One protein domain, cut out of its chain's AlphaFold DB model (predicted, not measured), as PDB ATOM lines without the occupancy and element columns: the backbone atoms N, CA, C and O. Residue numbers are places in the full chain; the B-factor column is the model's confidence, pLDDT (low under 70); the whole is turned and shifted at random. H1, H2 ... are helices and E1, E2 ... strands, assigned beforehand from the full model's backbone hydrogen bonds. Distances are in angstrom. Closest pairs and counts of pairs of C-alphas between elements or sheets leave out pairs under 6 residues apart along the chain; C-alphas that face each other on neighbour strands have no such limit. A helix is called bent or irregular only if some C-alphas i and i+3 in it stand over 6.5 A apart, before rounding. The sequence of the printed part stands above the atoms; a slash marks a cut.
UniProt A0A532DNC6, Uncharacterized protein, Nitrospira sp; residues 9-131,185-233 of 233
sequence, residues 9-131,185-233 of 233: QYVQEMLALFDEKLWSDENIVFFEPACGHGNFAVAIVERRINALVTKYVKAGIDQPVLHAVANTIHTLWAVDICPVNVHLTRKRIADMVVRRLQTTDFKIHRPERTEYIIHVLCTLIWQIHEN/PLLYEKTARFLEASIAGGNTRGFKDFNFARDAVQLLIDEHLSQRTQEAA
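This is residues 9 to 131 and 185 to 233 of the 233 residues of an uncharacterized protein of Nitrospira sp (UniProt A0A532DNC6). A small sheet of three short parallel strands stands at one side of an up-and-down bundle of five helices, in which H3, H5 and H8 run side by side the same way and H4 and H6 run back against them. H3 and H5 cover one face of the sheet, the short helices H1 and H2 pack on H3 at one end of the domain, and H7 packs on H6 and H8 towards the other end, where residues 228 to 233 stick out. The 172 printed residues hold eight named helices and three named strands, in the order H1 H2 E1 H3 H4 E2 H5 H6 E3 H7 H8; the class is mostly helix, and the sheet runs E1 E2 E3. The whole is compact, with a radius of gyration of the C-alphas of 16.4 A and spans of 49 by 40 by 31 A.

E2, residues 76 to 80, is the inner strand, parallel to the edge strands E1, residues 30 to 32, at 11 degrees and E3, residues 128 to 130, at 19 degrees. Its pairing is staggered: N 77 and O 30 are within hydrogen-bond range at 2.9 A, and N 129 and O 78 at 3.1 A. H3, residues 39 to 58, is on the sheet at a height of 9.6 A, over E1 and E2, and runs along the strands. On the same face H5, residues 83 to 101, is on the sheet at a height of 10.3 A over E3, and only just not over E2, on which 2 of its C-alphas fall. With H4, residues 64 to 74, and H6, residues 111 to 127, they make two strand-helix-strand units, parallel neighbour strands with helices between them: E1, H3 H4, E2 and E2, H5 H6, E3, both with right-handed crossovers. H6 only grazes the sheet, with residues 122 to 127. H3 and H4 form a helical hairpin, closest at the C-alphas of Ile 49 and Ala 68, 5.1 A, at a steep tilt of 39 degrees. H5 and H6 form another, at a shallow tilt of 30 degrees; residues 90 to 94 touch residues 121 to 125, closest at the C-alphas of Arg 90 and Leu 124, 6.2 A. H8, residues 208 to 231, touches H5 with residues 212 to 220 alone, closest at the C-alphas of Phe 212 and Lys 91, 4.5 A, at a shallow tilt of 18 degrees, the same way. H7, residues 186 to 199, touches H6, closest at the C-alphas of Thr 191 and Ile 118, 5.8 A. H1, residues 9 to 15, and H2, residues 20 to 24, touch H3 and are apart from each other; the closest C-alphas are Val 11 and Phe 40, 6.2 A, and Trp 23 and Arg 48, 4.8 A. Every O i to N i+4 pair is within hydrogen-bond range in H1, H4, H5, H6 and H7, against 15 of 16 in H3, 15 of 20 in H8 and 0 of 1 in H2, where 2 of 2 O i to N i+3 pairs are.

H1 begins at C-alpha 9, (-49.801, 1.392, 24.729). E2 measures 13.8 A, from C-alpha 76 at (-32.751, -0.707, 12.003) to C-alpha 80. H3 measures 29.3 A, H5 26.8 A, H6 24.3 A and H7 20.0 A. H8 is the longest helix, 35.4 A, ending at C-alpha 231, (-12.435, -3.473, 44.101); it is irregular, with C-alphas 212 and 215 7.7 A apart, and has a kink of 51 degrees near residue 215.

The two C-alphas farthest apart are those of Ile 81 and Ala 233, 51.4 A. Residues 132 to 184 are not printed, and C-alphas 131 and 185 are 21.3 A apart across this cut, which lies in the link from E3 to H7. Of the links that are printed whole, none is long. The mean pLDDT of the printed part is 95.2, and residues 229 to 233 are under 70.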
ATOM      1  N   GLN A   9     -48.876   2.522  24.826       93.81
ATOM      2  CA  GLN A   9     -49.801   1.392  24.729       93.81
ATOM      3  C   GLN A   9     -50.152   1.055  23.271       93.81
ATOM      4  O   GLN A   9     -50.066  -0.105  22.878       93.81
ATOM      5  N   TYR A  10     -50.480   2.057  22.449       95.38
ATOM      6  CA  TYR A  10     -50.822   1.820  21.044       95.38
ATOM      7  C   TYR A  10     -49.616   1.374  20.221       95.38
ATOM      8  O   TYR A  10     -49.762   0.537  19.334       95.38
ATOM      9  N   VAL A  11     -48.418   1.877  20.536       95.75
ATOM     10  CA  VAL A  11     -47.181   1.378  19.920       95.75
ATOM     11  C   VAL A  11     -47.035  -0.119  20.195       95.75
ATOM     12  O   VAL A  11     -46.855  -0.896  19.260       95.75
ATOM     13  N   GLN A  12     -47.171  -0.542  21.452       95.50
ATOM     14  CA  GLN A  12     -47.021  -1.950  21.827       95.50
ATOM     15  C   GLN A  12     -48.101  -2.842  21.202       95.50
ATOM     16  O   GLN A  12     -47.778  -3.924  20.705       95.50
ATOM     17  N   GLU A  13     -49.356  -2.383  21.164       96.62
ATOM     18  CA  GLU A  13     -50.463  -3.087  20.502       96.62
ATOM     19  C   GLU A  13     -50.195  -3.285  19.005       96.62
ATOM     20  O   GLU A  13     -50.369  -4.390  18.494       96.62
ATOM     21  N   MET A  14     -49.702  -2.256  18.309       96.00
ATOM     22  CA  MET A  14     -49.353  -2.357  16.889       96.00
ATOM     23  C   MET A  14     -48.187  -3.318  16.651       96.00
ATOM     24  O   MET A  14     -48.247  -4.142  15.740       96.00
ATOM     25  N   LEU A  15     -47.141  -3.263  17.481       96.56
ATOM     26  CA  LEU A  15     -46.013  -4.190  17.366       96.56
ATOM     27  C   LEU A  15     -46.417  -5.634  17.713       96.56
ATOM     28  O   LEU A  15     -45.817  -6.577  17.205       96.56
ATOM     29  N   ALA A  16     -47.444  -5.840  18.541       95.88
ATOM     30  CA  ALA A  16     -47.954  -7.172  18.862       95.88
ATOM     31  C   ALA A  16     -48.715  -7.848  17.704       95.88
ATOM     32  O   ALA A  16     -49.014  -9.035  17.799       95.88
ATOM     33  N   LEU A  17     -49.003  -7.129  16.612       96.81
ATOM     34  CA  LEU A  17     -49.624  -7.704  15.413       96.81
ATOM     35  C   LEU A  17     -48.647  -8.528  14.557       96.81
ATOM     36  O   LEU A  17     -49.089  -9.299  13.707       96.81
ATOM     37  N   PHE A  18     -47.335  -8.362  14.747       95.50
ATOM     38  CA  PHE A  18     -46.320  -9.126  14.018       95.50
ATOM     39  C   PHE A  18     -46.135 -10.529  14.609       95.50
ATOM     40  O   PHE A  18     -46.276 -10.730  15.814       95.50
ATOM     41  N   ASP A  19     -45.763 -11.500  13.766       95.19
ATOM     42  CA  ASP A  19     -45.361 -12.836  14.230       95.19
ATOM     43  C   ASP A  19     -44.150 -12.717  15.165       95.19
ATOM     44  O   ASP A  19     -43.141 -12.102  14.817       95.19
ATOM     45  N   GLU A  20     -44.229 -13.340  16.341       93.75
ATOM     46  CA  GLU A  20     -43.168 -13.310  17.350       93.75
ATOM     47  C   GLU A  20     -41.805 -13.794  16.820       93.75
ATOM     48  O   GLU A  20     -40.758 -13.315  17.260       93.75
ATOM     49  N   LYS A  21     -41.784 -14.703  15.836       94.94
ATOM     50  CA  LYS A  21     -40.535 -15.203  15.233       94.94
ATOM     51  C   LYS A  21     -39.728 -14.101  14.553       94.94
ATOM     52  O   LYS A  21     -38.497 -14.169  14.578       94.94
ATOM     53  N   LEU A  22     -40.408 -13.093  14.001       96.75
ATOM     54  CA  LEU A  22     -39.806 -11.981  13.269       96.75
ATOM     55  C   LEU A  22     -38.813 -11.209  14.150       96.75
ATOM     56  O   LEU A  22     -37.736 -10.853  13.684       96.75
ATOM     57  N   TRP A  23     -39.111 -11.035  15.442       97.94
ATOM     58  CA  TRP A  23     -38.243 -10.310  16.382       97.94
ATOM     59  C   TRP A  23     -36.887 -10.982  16.620       97.94
ATOM     60  O   TRP A  23     -35.950 -10.326  17.065       97.94
ATOM     61  N   SER A  24     -36.775 -12.282  16.341       97.38
ATOM     62  CA  SER A  24     -35.547 -13.068  16.519       97.38
ATOM     63  C   SER A  24     -34.865 -13.456  15.198       97.38
ATOM     64  O   SER A  24     -33.851 -14.166  15.204       97.38
ATOM     65  N   ASP A  25     -35.421 -13.022  14.064       97.81
ATOM     66  CA  ASP A  25     -34.828 -13.234  12.748       97.81
ATOM     67  C   ASP A  25     -33.790 -12.143  12.462       97.81
ATOM     68  O   ASP A  25     -34.087 -10.952  12.404       97.81
ATOM     69  N   GLU A  26     -32.546 -12.574  12.289       96.94
ATOM     70  CA  GLU A  26     -31.387 -11.703  12.108       96.94
ATOM     71  C   GLU A  26     -31.348 -11.046  10.727       96.94
ATOM     72  O   GLU A  26     -30.677 -10.027  10.578       96.94
ATOM     73  N   ASN A  27     -32.075 -11.602   9.750       95.31
ATOM     74  CA  ASN A  27     -32.096 -11.129   8.364       95.31
ATOM     75  C   ASN A  27     -33.190 -10.087   8.105       95.31
ATOM     76  O   ASN A  27     -33.228  -9.478   7.039       95.31
ATOM     77  N   ILE A  28     -34.108  -9.896   9.053       96.44
ATOM     78  CA  ILE A  28     -35.168  -8.904   8.909       96.44
ATOM     79  C   ILE A  28     -34.577  -7.516   9.107       96.44
ATOM     80  O   ILE A  28     -33.834  -7.288  10.060       96.44
ATOM     81  N   VAL A  29     -34.957  -6.576   8.247       97.12
ATOM     82  CA  VAL A  29     -34.653  -5.151   8.390       97.12
ATOM     83  C   VAL A  29     -35.931  -4.417   8.782       97.12
ATOM     84  O   VAL A  29     -36.967  -4.577   8.135       97.12
ATOM     85  N   PHE A  30     -35.865  -3.612   9.840       97.94
ATOM     86  CA  PHE A  30     -36.941  -2.701  10.220       97.94
ATOM     87  C   PHE A  30     -36.662  -1.311   9.671       97.94
ATOM     88  O   PHE A  30     -35.536  -0.818   9.755       97.94
ATOM     89  N   PHE A  31     -37.704  -0.660   9.166       97.94
ATOM     90  CA  PHE A  31     -37.624   0.708   8.684       97.94
ATOM     91  C   PHE A  31     -38.749   1.558   9.269       97.94
ATOM     92  O   PHE A  31     -39.922   1.253   9.065       97.94
ATOM     93  N   GLU A  32     -38.378   2.635   9.961       97.44
ATOM     94  CA  GLU A  32     -39.305   3.631  10.490       97.44
ATOM     95  C   GLU A  32     -39.276   4.914   9.630       97.44
ATOM     96  O   GLU A  32     -38.335   5.707   9.730       97.44
ATOM     97  N   PRO A  33     -40.294   5.149   8.784       95.81
ATOM     98  CA  PRO A  33     -40.291   6.232   7.800       95.81
ATOM     99  C   PRO A  33     -40.554   7.630   8.374       95.81
ATOM    100  O   PRO A  33     -40.450   8.604   7.642       95.81
ATOM    101  N   ALA A  34     -40.988   7.771   9.621       94.50
ATOM    102  CA  ALA A  34     -41.252   9.077  10.224       94.50
ATOM    103  C   ALA A  34     -41.059   8.959  11.732       94.50
ATOM    104  O   ALA A  34     -42.020   8.915  12.500       94.50
ATOM    105  N   CYS A  35     -39.801   8.826  12.146       95.94
ATOM    106  CA  CYS A  35     -39.490   8.299  13.467       95.94
ATOM    107  C   CYS A  35     -39.941   9.193  14.622       95.94
ATOM    108  O   CYS A  35     -40.058   8.700  15.748       95.94
ATOM    109  N   GLY A  36     -40.218  10.478  14.382       95.31
ATOM    110  CA  GLY A  36     -40.646  11.403  15.416       95.31
ATOM    111  C   GLY A  36     -39.626  11.431  16.548       95.31
ATOM    112  O   GLY A  36     -38.415  11.400  16.336       95.31
ATOM    113  N   HIS A  37     -40.106  11.389  17.783       93.94
ATOM    114  CA  HIS A  37     -39.238  11.240  18.950       93.94
ATOM    115  C   HIS A  37     -38.816   9.793  19.235       93.94
ATOM    116  O   HIS A  37     -38.318   9.523  20.323       93.94
ATOM    117  N   GLY A  38     -39.017   8.856  18.309       95.69
ATOM    118  CA  GLY A  38     -38.528   7.482  18.392       95.69
ATOM    119  C   GLY A  38     -39.492   6.500  19.050       95.69
ATOM    120  O   GLY A  38     -39.043   5.478  19.552       95.69
ATOM    121  N   ASN A  39     -40.798   6.782  19.083       95.19
ATOM    122  CA  ASN A  39     -41.769   5.933  19.787       95.19
ATOM    123  C   ASN A  39     -41.788   4.491  19.252       95.19
ATOM    124  O   ASN A  39     -41.632   3.560  20.036       95.19
ATOM    125  N   PHE A  40     -41.894   4.309  17.931       97.25
ATOM    126  CA  PHE A  40     -41.804   2.982  17.312       97.25
ATOM    127  C   PHE A  40     -40.368   2.467  17.267       97.25
ATOM    128  O   PHE A  40     -40.115   1.346  17.691       97.25
ATOM    129  N   ALA A  41     -39.415   3.292  16.819       97.88
ATOM    130  CA  ALA A  41     -38.023   2.871  16.657       97.88
ATOM    131  C   ALA A  41     -37.406   2.328  17.963       97.88
ATOM    132  O   ALA A  41     -36.763   1.283  17.948       97.88
ATOM    133  N   VAL A  42     -37.642   2.983  19.106       97.81
ATOM    134  CA  VAL A  42     -37.144   2.517  20.412       97.81
ATOM    135  C   VAL A  42     -37.821   1.208  20.824       97.81
ATOM    136  O   VAL A  42     -37.128   0.278  21.225       97.81
ATOM    137  N   ALA A  43     -39.146   1.102  20.673       97.88
ATOM    138  CA  ALA A  43     -39.891  -0.108  21.024       97.88
ATOM    139  C   ALA A  43     -39.507  -1.316  20.144       97.88
ATOM    140  O   ALA A  43     -39.391  -2.435  20.645       97.88
ATOM    141  N   ILE A  44     -39.236  -1.091  18.852       98.31
ATOM    142  CA  ILE A  44     -38.687  -2.100  17.932       98.31
ATOM    143  C   ILE A  44     -37.331  -2.592  18.441       98.31
ATOM    144  O   ILE A  44     -37.123  -3.801  18.551       98.31
ATOM    145  N   VAL A  45     -36.418  -1.674  18.777       98.50
ATOM    146  CA  VAL A  45     -35.079  -2.037  19.264       98.50
ATOM    147  C   VAL A  45     -35.172  -2.817  20.578       98.50
ATOM    148  O   VAL A  45     -34.487  -3.825  20.729       98.50
ATOM    149  N   GLU A  46     -36.040  -2.415  21.510       98.00
ATOM    150  CA  GLU A  46     -36.224  -3.123  22.782       98.00
ATOM    151  C   GLU A  46     -36.710  -4.560  22.566       98.00
ATOM    152  O   GLU A  46     -36.109  -5.518  23.067       98.00
ATOM    153  N   ARG A  47     -37.775  -4.724  21.775       97.94
ATOM    154  CA  ARG A  47     -38.377  -6.033  21.501       97.94
ATOM    155  C   ARG A  47     -37.407  -6.951  20.766       97.94
ATOM    156  O   ARG A  47     -37.275  -8.120  21.133       97.94
ATOM    157  N   ARG A  48     -36.677  -6.407  19.787       98.31
ATOM    158  CA  ARG A  48     -35.682  -7.151  19.009       98.31
ATOM    159  C   ARG A  48     -34.483  -7.576  19.857       98.31
ATOM    160  O   ARG A  48     -34.104  -8.743  19.800       98.31
ATOM    161  N   ILE A  49     -33.939  -6.696  20.706       98.62
ATOM    162  CA  ILE A  49     -32.859  -7.078  21.630       98.62
ATOM    163  C   ILE A  49     -33.322  -8.222  22.535       98.62
ATOM    164  O   ILE A  49     -32.615  -9.218  22.650       98.62
ATOM    165  N   ASN A  50     -34.509  -8.130  23.138       98.31
ATOM    166  CA  ASN A  50     -35.006  -9.167  24.051       98.31
ATOM    167  C   ASN A  50     -35.178 -10.531  23.357       98.31
ATOM    168  O   ASN A  50     -34.768 -11.570  23.892       98.31
ATOM    169  N   ALA A  51     -35.742 -10.535  22.149       98.38
ATOM    170  CA  ALA A  51     -35.925 -11.748  21.359       98.38
ATOM    171  C   ALA A  51     -34.582 -12.365  20.920       98.38
ATOM    172  O   ALA A  51     -34.373 -13.573  21.077       98.38
ATOM    173  N   LEU A  52     -33.639 -11.547  20.442       98.69
ATOM    174  CA  LEU A  52     -32.310 -12.004  20.029       98.69
ATOM    175  C   LEU A  52     -31.457 -12.474  21.207       98.69
ATOM    176  O   LEU A  52     -30.820 -13.517  21.098       98.69
ATOM    177  N   VAL A  53     -31.490 -11.792  22.357       98.62
ATOM    178  CA  VAL A  53     -30.813 -12.264  23.579       98.62
ATOM    179  C   VAL A  53     -31.315 -13.655  23.947       98.62
ATOM    180  O   VAL A  53     -30.509 -14.555  24.180       98.62
ATOM    181  N   THR A  54     -32.634 -13.861  23.941       98.44
ATOM    182  CA  THR A  54     -33.236 -15.166  24.248       98.44
ATOM    183  C   THR A  54     -32.751 -16.247  23.278       98.44
ATOM    184  O   THR A  54     -32.350 -17.335  23.703       98.44
ATOM    185  N   LYS A  55     -32.730 -15.940  21.975       98.38
ATOM    186  CA  LYS A  55     -32.219 -16.834  20.927       98.38
ATOM    187  C   LYS A  55     -30.740 -17.172  21.134       98.38
ATOM    188  O   LYS A  55     -30.382 -18.348  21.131       98.38
ATOM    189  N   TYR A  56     -29.895 -16.166  21.332       98.62
ATOM    190  CA  TYR A  56     -28.447 -16.320  21.452       98.62
ATOM    191  C   TYR A  56     -28.033 -17.038  22.738       98.62
ATOM    192  O   TYR A  56     -27.161 -17.902  22.684       98.62
ATOM    193  N   VAL A  57     -28.711 -16.780  23.863       98.38
ATOM    194  CA  VAL A  57     -28.525 -17.548  25.108       98.38
ATOM    195  C   VAL A  57     -28.845 -19.023  24.877       98.38
ATOM    196  O   VAL A  57     -28.045 -19.889  25.225       98.38
ATOM    197  N   LYS A  58     -29.985 -19.328  24.244       98.25
ATOM    198  CA  LYS A  58     -30.378 -20.712  23.940       98.25
ATOM    199  C   LYS A  58     -29.389 -21.405  22.997       98.25
ATOM    200  O   LYS A  58     -29.185 -22.610  23.113       98.25
ATOM    201  N   ALA A  59     -28.795 -20.654  22.074       98.12
ATOM    202  CA  ALA A  59     -27.785 -21.143  21.143       98.12
ATOM    203  C   ALA A  59     -26.369 -21.233  21.752       98.12
ATOM    204  O   ALA A  59     -25.467 -21.734  21.086       98.12
ATOM    205  N   GLY A  60     -26.161 -20.777  22.994       97.94
ATOM    206  CA  GLY A  60     -24.849 -20.795  23.649       97.94
ATOM    207  C   GLY A  60     -23.839 -19.807  23.055       97.94
ATOM    208  O   GLY A  60     -22.637 -20.025  23.187       97.94
ATOM    209  N   ILE A  61     -24.312 -18.746  22.393       97.94
ATOM    210  CA  ILE A  61     -23.460 -17.680  21.854       97.94
ATOM    211  C   ILE A  61     -22.840 -16.899  23.015       97.94
ATOM    212  O   ILE A  61     -23.516 -16.569  23.996       97.94
ATOM    213  N   ASP A  62     -21.549 -16.600  22.912       97.12
ATOM    214  CA  ASP A  62     -20.843 -15.794  23.898       97.12
ATOM    215  C   ASP A  62     -21.336 -14.343  23.857       97.12
ATOM    216  O   ASP A  62     -21.662 -13.823  22.805       97.12
ATOM    217  N   GLN A  63     -21.401 -13.655  25.000       97.25
ATOM    218  CA  GLN A  63     -21.816 -12.240  25.054       97.25
ATOM    219  C   GLN A  63     -23.145 -11.944  24.311       97.25
ATOM    220  O   GLN A  63     -23.218 -10.997  23.520       97.25
ATOM    221  N   PRO A  64     -24.226 -12.703  24.569       98.44
ATOM    222  CA  PRO A  64     -25.449 -12.672  23.759       98.44
ATOM    223  C   PRO A  64     -26.096 -11.281  23.680       98.44
ATOM    224  O   PRO A  64     -26.689 -10.929  22.667       98.44
ATOM    225  N   VAL A  65     -25.940 -10.456  24.721       98.62
ATOM    226  CA  VAL A  65     -26.427  -9.066  24.743       98.62
ATOM    227  C   VAL A  65     -25.718  -8.192  23.710       98.62
ATOM    228  O   VAL A  65     -26.377  -7.403  23.037       98.62
ATOM    229  N   LEU A  66     -24.401  -8.333  23.538       98.56
ATOM    230  CA  LEU A  66     -23.644  -7.507  22.596       98.56
ATOM    231  C   LEU A  66     -23.964  -7.887  21.150       98.56
ATOM    232  O   LEU A  66     -24.140  -6.993  20.319       98.56
ATOM    233  N   HIS A  67     -24.105  -9.183  20.858       98.38
ATOM    234  CA  HIS A  67     -24.555  -9.639  19.539       98.38
ATOM    235  C   HIS A  67     -25.985  -9.178  19.245       98.38
ATOM    236  O   HIS A  67     -26.252  -8.676  18.158       98.38
ATOM    237  N   ALA A  68     -26.893  -9.260  20.226       98.75
ATOM    238  CA  ALA A  68     -28.276  -8.806  20.066       98.75
ATOM    239  C   ALA A  68     -28.367  -7.303  19.794       98.75
ATOM    240  O   ALA A  68     -29.090  -6.889  18.887       98.75
ATOM    241  N   VAL A  69     -27.613  -6.489  20.539       98.69
ATOM    242  CA  VAL A  69     -27.514  -5.044  20.304       98.69
ATOM    243  C   VAL A  69     -26.950  -4.768  18.913       98.69
ATOM    244  O   VAL A  69     -27.564  -4.004  18.172       98.69
ATOM    245  N   ALA A  70     -25.839  -5.410  18.535       98.19
ATOM    246  CA  ALA A  70     -25.184  -5.191  17.247       98.19
ATOM    247  C   ALA A  70     -26.099  -5.552  16.070       98.19
ATOM    248  O   ALA A  70     -26.300  -4.721  15.186       98.19
ATOM    249  N   ASN A  71     -26.720  -6.739  16.087       98.31
ATOM    250  CA  ASN A  71     -27.667  -7.138  15.046       98.31
ATOM    251  C   ASN A  71     -28.867  -6.183  14.991       98.31
ATOM    252  O   ASN A  71     -29.252  -5.745  13.908       98.31
ATOM    253  N   THR A  72     -29.427  -5.815  16.147       98.56
ATOM    254  CA  THR A  72     -30.606  -4.942  16.210       98.56
ATOM    255  C   THR A  72     -30.343  -3.572  15.599       98.56
ATOM    256  O   THR A  72     -31.137  -3.111  14.785       98.56
ATOM    257  N   ILE A  73     -29.247  -2.907  15.974       97.44
ATOM    258  CA  ILE A  73     -28.955  -1.578  15.423       97.44
ATOM    259  C   ILE A  73     -28.544  -1.665  13.956       97.44
ATOM    260  O   ILE A  73     -28.935  -0.799  13.192       97.44
ATOM    261  N   HIS A  74     -27.823  -2.713  13.542       96.38
ATOM    262  CA  HIS A  74     -27.397  -2.923  12.154       96.38
ATOM    263  C   HIS A  74     -28.581  -3.084  11.188       96.38
ATOM    264  O   HIS A  74     -28.503  -2.707  10.026       96.38
ATOM    265  N   THR A  75     -29.703  -3.596  11.685       97.62
ATOM    266  CA  THR A  75     -30.908  -3.895  10.899       97.62
ATOM    267  C   THR A  75     -32.058  -2.919  11.154       97.62
ATOM    268  O   THR A  75     -33.201  -3.193  10.781       97.62
ATOM    269  N   LEU A  76     -31.779  -1.772  11.775       98.25
ATOM    270  CA  LEU A  76     -32.751  -0.707  12.003       98.25
ATOM    271  C   LEU A  76     -32.416   0.521  11.164       98.25
ATOM    272  O   LEU A  76     -31.378   1.154  11.352       98.25
ATOM    273  N   TRP A  77     -33.369   0.944  10.350       98.62
ATOM    274  CA  TRP A  77     -33.334   2.220   9.651       98.62
ATOM    275  C   TRP A  77     -34.458   3.113  10.149       98.62
ATOM    276  O   TRP A  77     -35.568   2.647  10.407       98.62
ATOM    277  N   ALA A  78     -34.188   4.405  10.286       98.44
ATOM    278  CA  ALA A  78     -35.209   5.358  10.687       98.44
ATOM    279  C   ALA A  78     -34.933   6.731  10.085       98.44
ATOM    280  O   ALA A  78     -33.802   7.213  10.080       98.44
ATOM    281  N   VAL A  79     -35.967   7.395   9.589       98.31
ATOM    282  CA  VAL A  79     -35.825   8.748   9.056       98.31
ATOM    283  C   VAL A  79     -36.909   9.659   9.569       98.31
ATOM    284  O   VAL A  79     -38.004   9.232   9.923       98.31
ATOM    285  N   ASP A  80     -36.579  10.938   9.602       97.69
ATOM    286  CA  ASP A  80     -37.546  11.999   9.807       97.69
ATOM    287  C   ASP A  80     -37.033  13.253   9.107       97.69
ATOM    288  O   ASP A  80     -35.827  13.486   9.019       97.69
ATOM    289  N   ILE A  81     -37.946  14.078   8.617       96.25
ATOM    290  CA  ILE A  81     -37.597  15.339   7.970       96.25
ATOM    291  C   ILE A  81     -37.143  16.399   8.987       96.25
ATOM    292  O   ILE A  81     -36.520  17.398   8.629       96.25
ATOM    293  N   CYS A  82     -37.490  16.213  10.262       95.69
ATOM    294  CA  CYS A  82     -37.134  17.093  11.359       95.69
ATOM    295  C   CYS A  82     -35.823  16.630  12.022       95.69
ATOM    296  O   CYS A  82     -35.787  15.571  12.656       95.69
ATOM    297  N   PRO A  83     -34.749  17.438  12.005       95.75
ATOM    298  CA  PRO A  83     -33.481  17.053  12.629       95.75
ATOM    299  C   PRO A  83     -33.573  16.899  14.158       95.75
ATOM    300  O   PRO A  83     -32.801  16.142  14.748       95.75
ATOM    301  N   VAL A  84     -34.522  17.578  14.816       96.50
ATOM    302  CA  VAL A  84     -34.765  17.423  16.263       96.50
ATOM    303  C   VAL A  84     -35.337  16.036  16.573       96.50
ATOM    304  O   VAL A  84     -34.886  15.392  17.519       96.50
ATOM    305  N   ASN A  85     -36.247  15.538  15.733       97.19
ATOM    306  CA  ASN A  85     -36.821  14.195  15.839       97.19
ATOM    307  C   ASN A  85     -35.739  13.118  15.707       97.19
ATOM    308  O   ASN A  85     -35.596  12.246  16.569       97.19
ATOM    309  N   VAL A  86     -34.894  13.250  14.683       98.06
ATOM    310  CA  VAL A  86     -33.731  12.376  14.466       98.06
ATOM    311  C   VAL A  86     -32.802  12.388  15.680       98.06
ATOM    312  O   VAL A  86     -32.394  11.332  16.163       98.06
ATOM    313  N   HIS A  87     -32.486  13.573  16.213       98.00
ATOM    314  CA  HIS A  87     -31.636  13.710  17.395       98.00
ATOM    315  C   HIS A  87     -32.221  12.992  18.620       98.00
ATOM    316  O   HIS A  87     -31.506  12.241  19.287       98.00
ATOM    317  N   LEU A  88     -33.509  13.193  18.908       97.75
ATOM    318  CA  LEU A  88     -34.182  12.582  20.056       97.75
ATOM    319  C   LEU A  88     -34.325  11.064  19.904       97.75
ATOM    320  O   LEU A  88     -34.106  10.333  20.871       97.75
ATOM    321  N   THR A  89     -34.597  10.584  18.691       98.38
ATOM    322  CA  THR A  89     -34.630   9.149  18.378       98.38
ATOM    323  C   THR A  89     -33.265   8.506  18.620       98.38
ATOM    324  O   THR A  89     -33.173   7.527  19.364       98.38
ATOM    325  N   ARG A  90     -32.186   9.092  18.078       98.69
ATOM    326  CA  ARG A  90     -30.812   8.618  18.316       98.69
ATOM    327  C   ARG A  90     -30.464   8.613  19.802       98.69
ATOM    328  O   ARG A  90     -29.894   7.634  20.273       98.69
ATOM    329  N   LYS A  91     -30.822   9.674  20.539       98.69
ATOM    330  CA  LYS A  91     -30.577   9.769  21.987       98.69
ATOM    331  C   LYS A  91     -31.253   8.625  22.738       98.69
ATOM    332  O   LYS A  91     -30.580   7.894  23.454       98.69
ATOM    333  N   ARG A  92     -32.558   8.426  22.542       98.50
ATOM    334  CA  ARG A  92     -33.312   7.380  23.255       98.50
ATOM    335  C   ARG A  92     -32.797   5.978  22.939       98.50
ATOM    336  O   ARG A  92     -32.718   5.148  23.842       98.50
ATOM    337  N   ILE A  93     -32.420   5.715  21.687       98.69
ATOM    338  CA  ILE A  93     -31.825   4.429  21.307       98.69
ATOM    339  C   ILE A  93     -30.437   4.268  21.939       98.69
ATOM    340  O   ILE A  93     -30.161   3.209  22.494       98.69
ATOM    341  N   ALA A  94     -29.590   5.302  21.929       98.62
ATOM    342  CA  ALA A  94     -28.282   5.261  22.585       98.62
ATOM    343  C   ALA A  94     -28.406   5.003  24.097       98.62
ATOM    344  O   ALA A  94     -27.730   4.117  24.620       98.62
ATOM    345  N   ASP A  95     -29.312   5.708  24.781       98.25
ATOM    346  CA  ASP A  95     -29.593   5.516  26.206       98.25
ATOM    347  C   ASP A  95     -30.043   4.076  26.495       98.25
ATOM    348  O   ASP A  95     -29.593   3.452  27.458       98.25
ATOM    349  N   MET A  96     -30.915   3.516  25.654       98.12
ATOM    350  CA  MET A  96     -31.384   2.142  25.815       98.12
ATOM    351  C   MET A  96     -30.284   1.111  25.551       98.12
ATOM    352  O   MET A  96     -30.148   0.162  26.326       98.12
ATOM    353  N   VAL A  97     -29.485   1.298  24.496       98.19
ATOM    354  CA  VAL A  97     -28.329   0.443  24.197       98.19
ATOM    355  C   VAL A  97     -27.382   0.423  25.388       98.19
ATOM    356  O   VAL A  97     -27.054  -0.656  25.875       98.19
ATOM    357  N   VAL A  98     -27.025   1.592  25.926       97.50
ATOM    358  CA  VAL A  98     -26.192   1.690  27.129       97.50
ATOM    359  C   VAL A  98     -26.821   0.917  28.277       97.50
ATOM    360  O   VAL A  98     -26.193  -0.014  28.772       97.50
ATOM    361  N   ARG A  99     -28.092   1.168  28.616       96.38
ATOM    362  CA  ARG A  99     -28.799   0.423  29.676       96.38
ATOM    363  C   ARG A  99     -28.803  -1.091  29.475       96.38
ATOM    364  O   ARG A  99     -28.999  -1.810  30.453       96.38
ATOM    365  N   ARG A 100     -28.704  -1.601  28.243       97.50
ATOM    366  CA  ARG A 100     -28.550  -3.044  27.981       97.50
ATOM    367  C   ARG A 100     -27.120  -3.506  28.195       97.50
ATOM    368  O   ARG A 100     -26.929  -4.521  28.857       97.50
ATOM    369  N   LEU A 101     -26.127  -2.753  27.741       97.44
ATOM    370  CA  LEU A 101     -24.718  -3.079  27.971       97.44
ATOM    371  C   LEU A 101     -24.357  -3.121  29.467       97.44
ATOM    372  O   LEU A 101     -23.635  -4.029  29.873       97.44
ATOM    373  N   GLN A 102     -24.940  -2.243  30.293       94.75
ATOM    374  CA  GLN A 102     -24.748  -2.232  31.758       94.75
ATOM    375  C   GLN A 102     -25.282  -3.489  32.470       94.75
ATOM    376  O   GLN A 102     -24.962  -3.748  33.622       94.75
ATOM    377  N   THR A 103     -26.094  -4.316  31.799       95.69
ATOM    378  CA  THR A 103     -26.515  -5.619  32.354       95.69
ATOM    379  C   THR A 103     -25.438  -6.704  32.221       95.69
ATOM    380  O   THR A 103     -25.670  -7.861  32.566       95.69
ATOM    381  N   THR A 104     -24.263  -6.344  31.703       95.25
ATOM    382  CA  THR A 104     -23.125  -7.232  31.443       95.25
ATOM    383  C   THR A 104     -21.849  -6.661  32.073       95.25
ATOM    384  O   THR A 104     -21.846  -5.524  32.529       95.25
ATOM    385  N   ASP A 105     -20.731  -7.398  32.045       93.50
ATOM    386  CA  ASP A 105     -19.406  -6.888  32.466       93.50
ATOM    387  C   ASP A 105     -18.780  -5.938  31.409       93.50
ATOM    388  O   ASP A 105     -17.607  -6.052  31.041       93.50
ATOM    389  N   PHE A 106     -19.580  -5.037  30.826       95.88
ATOM    390  CA  PHE A 106     -19.144  -4.151  29.749       95.88
ATOM    391  C   PHE A 106     -18.211  -3.061  30.283       95.88
ATOM    392  O   PHE A 106     -18.628  -2.145  30.985       95.88
ATOM    393  N   LYS A 107     -16.932  -3.120  29.902       94.56
ATOM    394  CA  LYS A 107     -15.911  -2.148  30.324       94.56
ATOM    395  C   LYS A 107     -15.450  -1.330  29.131       94.56
ATOM    396  O   LYS A 107     -14.583  -1.785  28.389       94.56
ATOM    397  N   ILE A 108     -15.998  -0.120  28.976       95.06
ATOM    398  CA  ILE A 108     -15.724   0.758  27.824       95.06
ATOM    399  C   ILE A 108     -14.229   1.030  27.607       95.06
ATOM    400  O   ILE A 108     -13.815   1.191  26.478       95.06
ATOM    401  N   HIS A 109     -13.402   1.007  28.656       93.06
ATOM    402  CA  HIS A 109     -11.957   1.252  28.562       93.06
ATOM    403  C   HIS A 109     -11.163   0.141  27.857       93.06
ATOM    404  O   HIS A 109      -9.988   0.335  27.544       93.06
ATOM    405  N   ARG A 110     -11.757  -1.037  27.639       95.69
ATOM    406  CA  ARG A 110     -11.097  -2.099  26.879       95.69
ATOM    407  C   ARG A 110     -11.125  -1.757  25.384       95.69
ATOM    408  O   ARG A 110     -12.194  -1.380  24.903       95.69
ATOM    409  N   PRO A 111     -10.018  -1.917  24.633       96.94
ATOM    410  CA  PRO A 111      -9.955  -1.524  23.223       96.94
ATOM    411  C   PRO A 111     -11.095  -2.089  22.367       96.94
ATOM    412  O   PRO A 111     -11.726  -1.344  21.622       96.94
ATOM    413  N   GLU A 112     -11.440  -3.366  22.538       97.12
ATOM    414  CA  GLU A 112     -12.527  -4.022  21.804       97.12
ATOM    415  C   GLU A 112     -13.918  -3.468  22.149       97.12
ATOM    416  O   GLU A 112     -14.843  -3.539  21.342       97.12
ATOM    417  N   ARG A 113     -14.088  -2.902  23.351       97.44
ATOM    418  CA  ARG A 113     -15.346  -2.288  23.799       97.44
ATOM    419  C   ARG A 113     -15.456  -0.847  23.338       97.44
ATOM    420  O   ARG A 113     -16.541  -0.444  22.927       97.44
ATOM    421  N   THR A 114     -14.354  -0.101  23.346       98.00
ATOM    422  CA  THR A 114     -14.285   1.204  22.681       98.00
ATOM    423  C   THR A 114     -14.652   1.053  21.212       98.00
ATOM    424  O   THR A 114     -15.559   1.739  20.749       98.00
ATOM    425  N   GLU A 115     -14.020   0.106  20.512       98.12
ATOM    426  CA  GLU A 115     -14.284  -0.185  19.100       98.12
ATOM    427  C   GLU A 115     -15.760  -0.507  18.856       98.12
ATOM    428  O   GLU A 115     -16.412   0.086  17.997       98.12
ATOM    429  N   TYR A 116     -16.331  -1.375  19.694       98.50
ATOM    430  CA  TYR A 116     -17.751  -1.697  19.648       98.50
ATOM    431  C   TYR A 116     -18.634  -0.439  19.745       98.50
ATOM    432  O   TYR A 116     -19.523  -0.247  18.915       98.50
ATOM    433  N   ILE A 117     -18.375   0.462  20.703       98.50
ATOM    434  CA  ILE A 117     -19.146   1.711  20.838       98.50
ATOM    435  C   ILE A 117     -18.926   2.647  19.644       98.50
ATOM    436  O   ILE A 117     -19.882   3.302  19.224       98.50
ATOM    437  N   ILE A 118     -17.727   2.693  19.048       98.69
ATOM    438  CA  ILE A 118     -17.490   3.467  17.819       98.69
ATOM    439  C   ILE A 118     -18.462   3.011  16.730       98.69
ATOM    440  O   ILE A 118     -19.184   3.837  16.165       98.69
ATOM    441  N   HIS A 119     -18.537   1.704  16.476       98.62
ATOM    442  CA  HIS A 119     -19.433   1.158  15.460       98.62
ATOM    443  C   HIS A 119     -20.910   1.355  15.807       98.62
ATOM    444  O   HIS A 119     -21.688   1.698  14.916       98.62
ATOM    445  N   VAL A 120     -21.297   1.232  17.081       98.69
ATOM    446  CA  VAL A 120     -22.664   1.546  17.530       98.69
ATOM    447  C   VAL A 120     -23.028   2.989  17.173       98.69
ATOM    448  O   VAL A 120     -24.035   3.228  16.509       98.69
ATOM    449  N   LEU A 121     -22.201   3.962  17.564       98.69
ATOM    450  CA  LEU A 121     -22.488   5.380  17.328       98.69
ATOM    451  C   LEU A 121     -22.477   5.735  15.840       98.69
ATOM    452  O   LEU A 121     -23.344   6.486  15.390       98.69
ATOM    453  N   CYS A 122     -21.545   5.173  15.068       98.75
ATOM    454  CA  CYS A 122     -21.524   5.365  13.622       98.75
ATOM    455  C   CYS A 122     -22.784   4.795  12.960       98.75
ATOM    456  O   CYS A 122     -23.370   5.467  12.116       98.75
ATOM    457  N   THR A 123     -23.246   3.615  13.389       98.69
ATOM    458  CA  THR A 123     -24.479   2.989  12.880       98.69
ATOM    459  C   THR A 123     -25.700   3.864  13.161       98.69
ATOM    460  O   THR A 123     -26.482   4.138  12.252       98.69
ATOM    461  N   LEU A 124     -25.828   4.393  14.385       98.62
ATOM    462  CA  LEU A 124     -26.920   5.307  14.743       98.62
ATOM    463  C   LEU A 124     -26.883   6.611  13.930       98.62
ATOM    464  O   LEU A 124     -27.931   7.165  13.610       98.62
ATOM    465  N   ILE A 125     -25.697   7.118  13.582       98.38
ATOM    466  CA  ILE A 125     -25.573   8.306  12.725       98.38
ATOM    467  C   ILE A 125     -25.907   7.976  11.264       98.38
ATOM    468  O   ILE A 125     -26.581   8.775  10.613       98.38
ATOM    469  N   TRP A 126     -25.449   6.826  10.763       98.06
ATOM    470  CA  TRP A 126     -25.626   6.394   9.376       98.06
ATOM    471  C   TRP A 126     -27.083   6.066   9.050       98.06
ATOM    472  O   TRP A 126     -27.612   6.565   8.066       98.06
ATOM    473  N   GLN A 127     -27.738   5.259   9.887       98.25
ATOM    474  CA  GLN A 127     -29.038   4.656   9.564       98.25
ATOM    475  C   GLN A 127     -30.240   5.410  10.132       98.25
ATOM    476  O   GLN A 127     -31.362   5.217   9.663       98.25
ATOM    477  N   ILE A 128     -30.028   6.251  11.150       98.50
ATOM    478  CA  ILE A 128     -31.075   7.107  11.712       98.50
ATOM    479  C   ILE A 128     -30.748   8.527  11.301       98.50
ATOM    480  O   ILE A 128     -29.873   9.116  11.919       98.50
ATOM    481  N   HIS A 129     -31.360   9.096  10.268       97.31
ATOM    482  CA  HIS A 129     -30.899  10.384   9.726       97.31
ATOM    483  C   HIS A 129     -32.020  11.272   9.187       97.31
ATOM    484  O   HIS A 129     -33.121  10.807   8.899       97.31
ATOM    485  N   GLU A 130     -31.710  12.561   9.018       97.62
ATOM    486  CA  GLU A 130     -32.644  13.525   8.443       97.62
ATOM    487  C   GLU A 130     -32.892  13.217   6.967       97.62
ATOM    488  O   GLU A 130     -31.970  13.299   6.148       97.62
ATOM    489  N   ASN A 131     -34.131  12.862   6.630       97.62
ATOM    490  CA  ASN A 131     -34.517  12.564   5.259       97.62
ATOM    491  C   ASN A 131     -36.023  12.739   5.031       97.62
ATOM    492  O   ASN A 131     -36.823  12.641   5.960       97.62
ATOM    493  N   PRO A 185     -13.054   5.554   7.130       97.38
ATOM    494  CA  PRO A 185     -14.167   6.487   7.039       97.38
ATOM    495  C   PRO A 185     -14.027   7.688   7.980       97.38
ATOM    496  O   PRO A 185     -13.822   7.531   9.181       97.38
ATOM    497  N   LEU A 186     -14.286   8.897   7.474       96.88
ATOM    498  CA  LEU A 186     -14.245  10.121   8.287       96.88
ATOM    499  C   LEU A 186     -15.197  10.069   9.499       96.88
ATOM    500  O   LEU A 186     -14.892  10.621  10.555       96.88
ATOM    501  N   LEU A 187     -16.363   9.428   9.352       97.88
ATOM    502  CA  LEU A 187     -17.306   9.248  10.459       97.88
ATOM    503  C   LEU A 187     -16.689   8.396  11.576       97.88
ATOM    504  O   LEU A 187     -16.811   8.759  12.745       97.88
ATOM    505  N   TYR A 188     -15.972   7.331  11.219       98.50
ATOM    506  CA  TYR A 188     -15.257   6.497  12.180       98.50
ATOM    507  C   TYR A 188     -14.185   7.314  12.908       98.50
ATOM    508  O   TYR A 188     -14.198   7.376  14.135       98.50
ATOM    509  N   GLU A 189     -13.322   8.031  12.178       98.00
ATOM    510  CA  GLU A 189     -12.245   8.832  12.783       98.00
ATOM    511  C   GLU A 189     -12.786   9.899  13.745       98.00
ATOM    512  O   GLU A 189     -12.260  10.096  14.843       98.00
ATOM    513  N   LYS A 190     -13.867  10.589  13.360       98.25
ATOM    514  CA  LYS A 190     -14.526  11.581  14.221       98.25
ATOM    515  C   LYS A 190     -15.119  10.944  15.476       98.25
ATOM    516  O   LYS A 190     -15.013  11.538  16.548       98.25
ATOM    517  N   THR A 191     -15.723   9.765  15.343       98.50
ATOM    518  CA  THR A 191     -16.320   9.023  16.461       98.50
ATOM    519  C   THR A 191     -15.249   8.519  17.424       98.50
ATOM    520  O   THR A 191     -15.384   8.703  18.631       98.50
ATOM    521  N   ALA A 192     -14.150   7.973  16.899       98.38
ATOM    522  CA  ALA A 192     -12.999   7.539  17.684       98.38
ATOM    523  C   ALA A 192     -12.433   8.695  18.522       98.38
ATOM    524  O   ALA A 192     -12.315   8.580  19.740       98.38
ATOM    525  N   ARG A 193     -12.198   9.855  17.896       98.12
ATOM    526  CA  ARG A 193     -11.724  11.065  18.590       98.12
ATOM    527  C   ARG A 193     -12.709  11.580  19.639       98.12
ATOM    528  O   ARG A 193     -12.286  12.110  20.664       98.12
ATOM    529  N   PHE A 194     -14.012  11.461  19.386       98.25
ATOM    530  CA  PHE A 194     -15.039  11.816  20.364       98.25
ATOM    531  C   PHE A 194     -14.975  10.904  21.598       98.25
ATOM    532  O   PHE A 194     -14.985  11.414  22.721       98.25
ATOM    533  N   LEU A 195     -14.883   9.584  21.411       97.75
ATOM    534  CA  LEU A 195     -14.794   8.638  22.525       97.75
ATOM    535  C   LEU A 195     -13.477   8.762  23.284       97.75
ATOM    536  O   LEU A 195     -13.506   8.787  24.509       97.75
ATOM    537  N   GLU A 196     -12.351   8.916  22.587       97.06
ATOM    538  CA  GLU A 196     -11.045   9.160  23.208       97.06
ATOM    539  C   GLU A 196     -11.094  10.397  24.113       97.06
ATOM    540  O   GLU A 196     -10.741  10.327  25.290       97.06
ATOM    541  N   ALA A 197     -11.621  11.516  23.598       96.94
ATOM    542  CA  ALA A 197     -11.795  12.731  24.385       96.94
ATOM    543  C   ALA A 197     -12.745  12.525  25.575       96.94
ATOM    544  O   ALA A 197     -12.491  13.074  26.644       96.94
ATOM    545  N   SER A 198     -13.817  11.745  25.412       96.56
ATOM    546  CA  SER A 198     -14.788  11.468  26.482       96.56
ATOM    547  C   SER A 198     -14.169  10.630  27.603       96.56
ATOM    548  O   SER A 198     -14.247  11.009  28.767       96.56
ATOM    549  N   ILE A 199     -13.492   9.536  27.248       95.31
ATOM    550  CA  ILE A 199     -12.826   8.620  28.187       95.31
ATOM    551  C   ILE A 199     -11.701   9.336  28.946       95.31
ATOM    552  O   ILE A 199     -11.530   9.127  30.144       95.31
ATOM    553  N   ALA A 200     -10.966  10.226  28.277       94.50
ATOM    554  CA  ALA A 200      -9.909  11.019  28.902       94.50
ATOM    555  C   ALA A 200     -10.423  12.176  29.788       94.50
ATOM    556  O   ALA A 200      -9.610  12.925  30.330       94.50
ATOM    557  N   GLY A 201     -11.743  12.379  29.915       91.69
ATOM    558  CA  GLY A 201     -12.318  13.526  30.634       91.69
ATOM    559  C   GLY A 201     -12.052  14.877  29.954       91.69
ATOM    560  O   GLY A 201     -12.032  15.923  30.604       91.69
ATOM    561  N   GLY A 202     -11.795  14.865  28.644       91.12
ATOM    562  CA  GLY A 202     -11.477  16.028  27.826       91.12
ATOM    563  C   GLY A 202     -12.700  16.821  27.348       91.12
ATOM    564  O   GLY A 202     -13.859  16.489  27.590       91.12
ATOM    565  N   ASN A 203     -12.447  17.911  26.618       90.25
ATOM    566  CA  ASN A 203     -13.509  18.770  26.090       90.25
ATOM    567  C   ASN A 203     -14.176  18.156  24.848       90.25
ATOM    568  O   ASN A 203     -13.582  18.108  23.772       90.25
ATOM    569  N   THR A 204     -15.457  17.805  24.964       92.75
ATOM    570  CA  THR A 204     -16.235  17.218  23.865       92.75
ATOM    571  C   THR A 204     -17.151  18.209  23.132       92.75
ATOM    572  O   THR A 204     -17.867  17.815  22.207       92.75
ATOM    573  N   ARG A 205     -17.134  19.512  23.472       89.00
ATOM    574  CA  ARG A 205     -18.049  20.537  22.907       89.00
ATOM    575  C   ARG A 205     -17.958  20.688  21.382       89.00
ATOM    576  O   ARG A 205     -18.942  21.072  20.755       89.00
ATOM    577  N   GLY A 206     -16.798  20.386  20.792       91.06
ATOM    578  CA  GLY A 206     -16.582  20.426  19.339       91.06
ATOM    579  C   GLY A 206     -17.273  19.296  18.565       91.06
ATOM    580  O   GLY A 206     -17.507  19.430  17.367       91.06
ATOM    581  N   PHE A 207     -17.658  18.211  19.240       95.00
ATOM    582  CA  PHE A 207     -18.248  17.011  18.641       95.00
ATOM    583  C   PHE A 207     -19.781  17.094  18.621       95.00
ATOM    584  O   PHE A 207     -20.469  16.346  19.313       95.00
ATOM    585  N   LYS A 208     -20.331  18.059  17.871       94.75
ATOM    586  CA  LYS A 208     -21.780  18.346  17.865       94.75
ATOM    587  C   LYS A 208     -22.634  17.184  17.350       94.75
ATOM    588  O   LYS A 208     -23.711  16.953  17.892       94.75
ATOM    589  N   ASP A 209     -22.128  16.434  16.373       93.25
ATOM    590  CA  ASP A 209     -22.824  15.280  15.784       93.25
ATOM    591  C   ASP A 209     -23.107  14.178  16.820       93.25
ATOM    592  O   ASP A 209     -24.064  13.420  16.680       93.25
ATOM    593  N   PHE A 210     -22.331  14.150  17.908       97.50
ATOM    594  CA  PHE A 210     -22.405  13.165  18.989       97.50
ATOM    595  C   PHE A 210     -23.138  13.682  20.233       97.50
ATOM    596  O   PHE A 210     -23.181  12.997  21.253       97.50
ATOM    597  N   ASN A 211     -23.749  14.873  20.173       97.00
ATOM    598  CA  ASN A 211     -24.503  15.438  21.299       97.00
ATOM    599  C   ASN A 211     -25.578  14.471  21.829       97.00
ATOM    600  O   ASN A 211     -25.849  14.481  23.024       97.00
ATOM    601  N   PHE A 212     -26.169  13.645  20.958       98.00
ATOM    602  CA  PHE A 212     -27.212  12.686  21.335       98.00
ATOM    603  C   PHE A 212     -26.704  11.578  22.271       98.00
ATOM    604  O   PHE A 212     -27.500  11.011  23.006       98.00
ATOM    605  N   ALA A 213     -25.403  11.268  22.241       97.56
ATOM    606  CA  ALA A 213     -24.814  10.126  22.938       97.56
ATOM    607  C   ALA A 213     -23.984  10.511  24.167       97.56
ATOM    608  O   ALA A 213     -23.491   9.625  24.854       97.56
ATOM    609  N   ARG A 214     -23.784  11.806  24.447       96.12
ATOM    610  CA  ARG A 214     -22.875  12.252  25.518       96.12
ATOM    611  C   ARG A 214     -23.239  11.677  26.881       96.12
ATOM    612  O   ARG A 214     -22.374  11.107  27.533       96.12
ATOM    613  N   ASP A 215     -24.504  11.802  27.267       95.88
ATOM    614  CA  ASP A 215     -24.989  11.316  28.561       95.88
ATOM    615  C   ASP A 215     -24.841   9.787  28.643       95.88
ATOM    616  O   ASP A 215     -24.307   9.258  29.615       95.88
ATOM    617  N   ALA A 216     -25.224   9.081  27.575       96.50
ATOM    618  CA  ALA A 216     -25.113   7.631  27.464       96.50
ATOM    619  C   ALA A 216     -23.651   7.146  27.586       96.50
ATOM    620  O   ALA A 216     -23.354   6.222  28.340       96.50
ATOM    621  N   VAL A 217     -22.716   7.791  26.883       96.88
ATOM    622  CA  VAL A 217     -21.282   7.470  26.956       96.88
ATOM    623  C   VAL A 217     -20.721   7.772  28.344       96.88
ATOM    624  O   VAL A 217     -19.956   6.966  28.868       96.88
ATOM    625  N   GLN A 218     -21.125   8.884  28.964       95.75
ATOM    626  CA  GLN A 218     -20.685   9.228  30.315       95.75
ATOM    627  C   GLN A 218     -21.119   8.168  31.337       95.75
ATOM    628  O   GLN A 218     -20.310   7.767  32.169       95.75
ATOM    629  N   LEU A 219     -22.342   7.637  31.223       95.50
ATOM    630  CA  LEU A 219     -22.824   6.559  32.095       95.50
ATOM    631  C   LEU A 219     -21.942   5.300  32.024       95.50
ATOM    632  O   LEU A 219     -21.637   4.717  33.064       95.50
ATOM    633  N   LEU A 220     -21.488   4.907  30.827       94.38
ATOM    634  CA  LEU A 220     -20.568   3.770  30.664       94.38
ATOM    635  C   LEU A 220     -19.192   4.019  31.304       94.38
ATOM    636  O   LEU A 220     -18.529   3.078  31.746       94.38
ATOM    637  N   ILE A 221     -18.737   5.273  31.325       94.38
ATOM    638  CA  ILE A 221     -17.458   5.662  31.932       94.38
ATOM    639  C   ILE A 221     -17.575   5.656  33.462       94.38
ATOM    640  O   ILE A 221     -16.724   5.079  34.141       94.38
ATOM    641  N   ASP A 222     -18.638   6.248  34.008       91.12
ATOM    642  CA  ASP A 222     -18.839   6.405  35.454       91.12
ATOM    643  C   ASP A 222     -19.047   5.063  36.171       91.12
ATOM    644  O   ASP A 222     -18.548   4.850  37.283       91.12
ATOM    645  N   GLU A 223     -19.740   4.121  35.529       84.06
ATOM    646  CA  GLU A 223     -19.920   2.767  36.059       84.06
ATOM    647  C   GLU A 223     -18.576   2.054  36.256       84.06
ATOM    648  O   GLU A 223     -18.335   1.441  37.298       84.06
ATOM    649  N   HIS A 224     -17.651   2.213  35.307       77.50
ATOM    650  CA  HIS A 224     -16.309   1.654  35.427       77.50
ATOM    651  C   HIS A 224     -15.536   2.237  36.620       77.50
ATOM    652  O   HIS A 224     -14.867   1.502  37.348       77.50
ATOM    653  N   LEU A 225     -15.630   3.551  36.846       77.25
ATOM    654  CA  LEU A 225     -14.977   4.207  37.985       77.25
ATOM    655  C   LEU A 225     -15.552   3.724  39.326       77.25
ATOM    656  O   LEU A 225     -14.806   3.499  40.285       77.25
ATOM    657  N   SER A 226     -16.867   3.510  39.369       76.38
ATOM    658  CA  SER A 226     -17.575   3.005  40.549       76.38
ATOM    659  C   SER A 226     -17.125   1.585  40.909       76.38
ATOM    660  O   SER A 226     -16.794   1.319  42.065       76.38
ATOM    661  N   GLN A 227     -17.016   0.698  39.914       72.88
ATOM    662  CA  GLN A 227     -16.525  -0.675  40.098       72.88
ATOM    663  C   GLN A 227     -15.060  -0.710  40.577       72.88
ATOM    664  O   GLN A 227     -14.746  -1.431  41.521       72.88
ATOM    665  N   ARG A 228     -14.171   0.130  40.020       71.31
ATOM    666  CA  ARG A 228     -12.762   0.213  40.471       71.31
ATOM    667  C   ARG A 228     -12.617   0.659  41.923       71.31
ATOM    668  O   ARG A 228     -11.698   0.220  42.605       71.31
ATOM    669  N   THR A 229     -13.497   1.546  42.383       66.94
ATOM    670  CA  THR A 229     -13.479   2.027  43.774       66.94
ATOM    671  C   THR A 229     -13.909   0.927  44.746       66.94
ATOM    672  O   THR A 229     -13.360   0.841  45.838       66.94
ATOM    673  N   GLN A 230     -14.847   0.064  44.342       66.06
ATOM    674  CA  GLN A 230     -15.297  -1.079  45.145       66.06
ATOM    675  C   GLN A 230     -14.271  -2.221  45.194       66.06
ATOM    676  O   GLN A 230     -14.168  -2.878  46.219       66.06
ATOM    677  N   GLU A 231     -13.502  -2.452  44.126       66.06
ATOM    678  CA  GLU A 231     -12.435  -3.473  44.101       66.06
ATOM    679  C   GLU A 231     -11.172  -3.060  44.887       66.06
ATOM    680  O   GLU A 231     -10.364  -3.912  45.250       66.06
ATOM    681  N   ALA A 232     -10.977  -1.757  45.121       59.19
ATOM    682  CA  ALA A 232      -9.814  -1.205  45.821       59.19
ATOM    683  C   ALA A 232     -10.029  -0.983  47.335       59.19
ATOM    684  O   ALA A 232      -9.084  -0.570  48.013       59.19
ATOM    685  N   ALA A 233     -11.246  -1.215  47.842       54.50
ATOM    686  CA  ALA A 233     -11.643  -1.072  49.247       54.50
ATOM    687  C   ALA A 233     -11.774  -2.441  49.930       54.50
ATOM    688  O   ALA A 233     -11.420  -2.522  51.128       54.50
TER     689      ALA A 233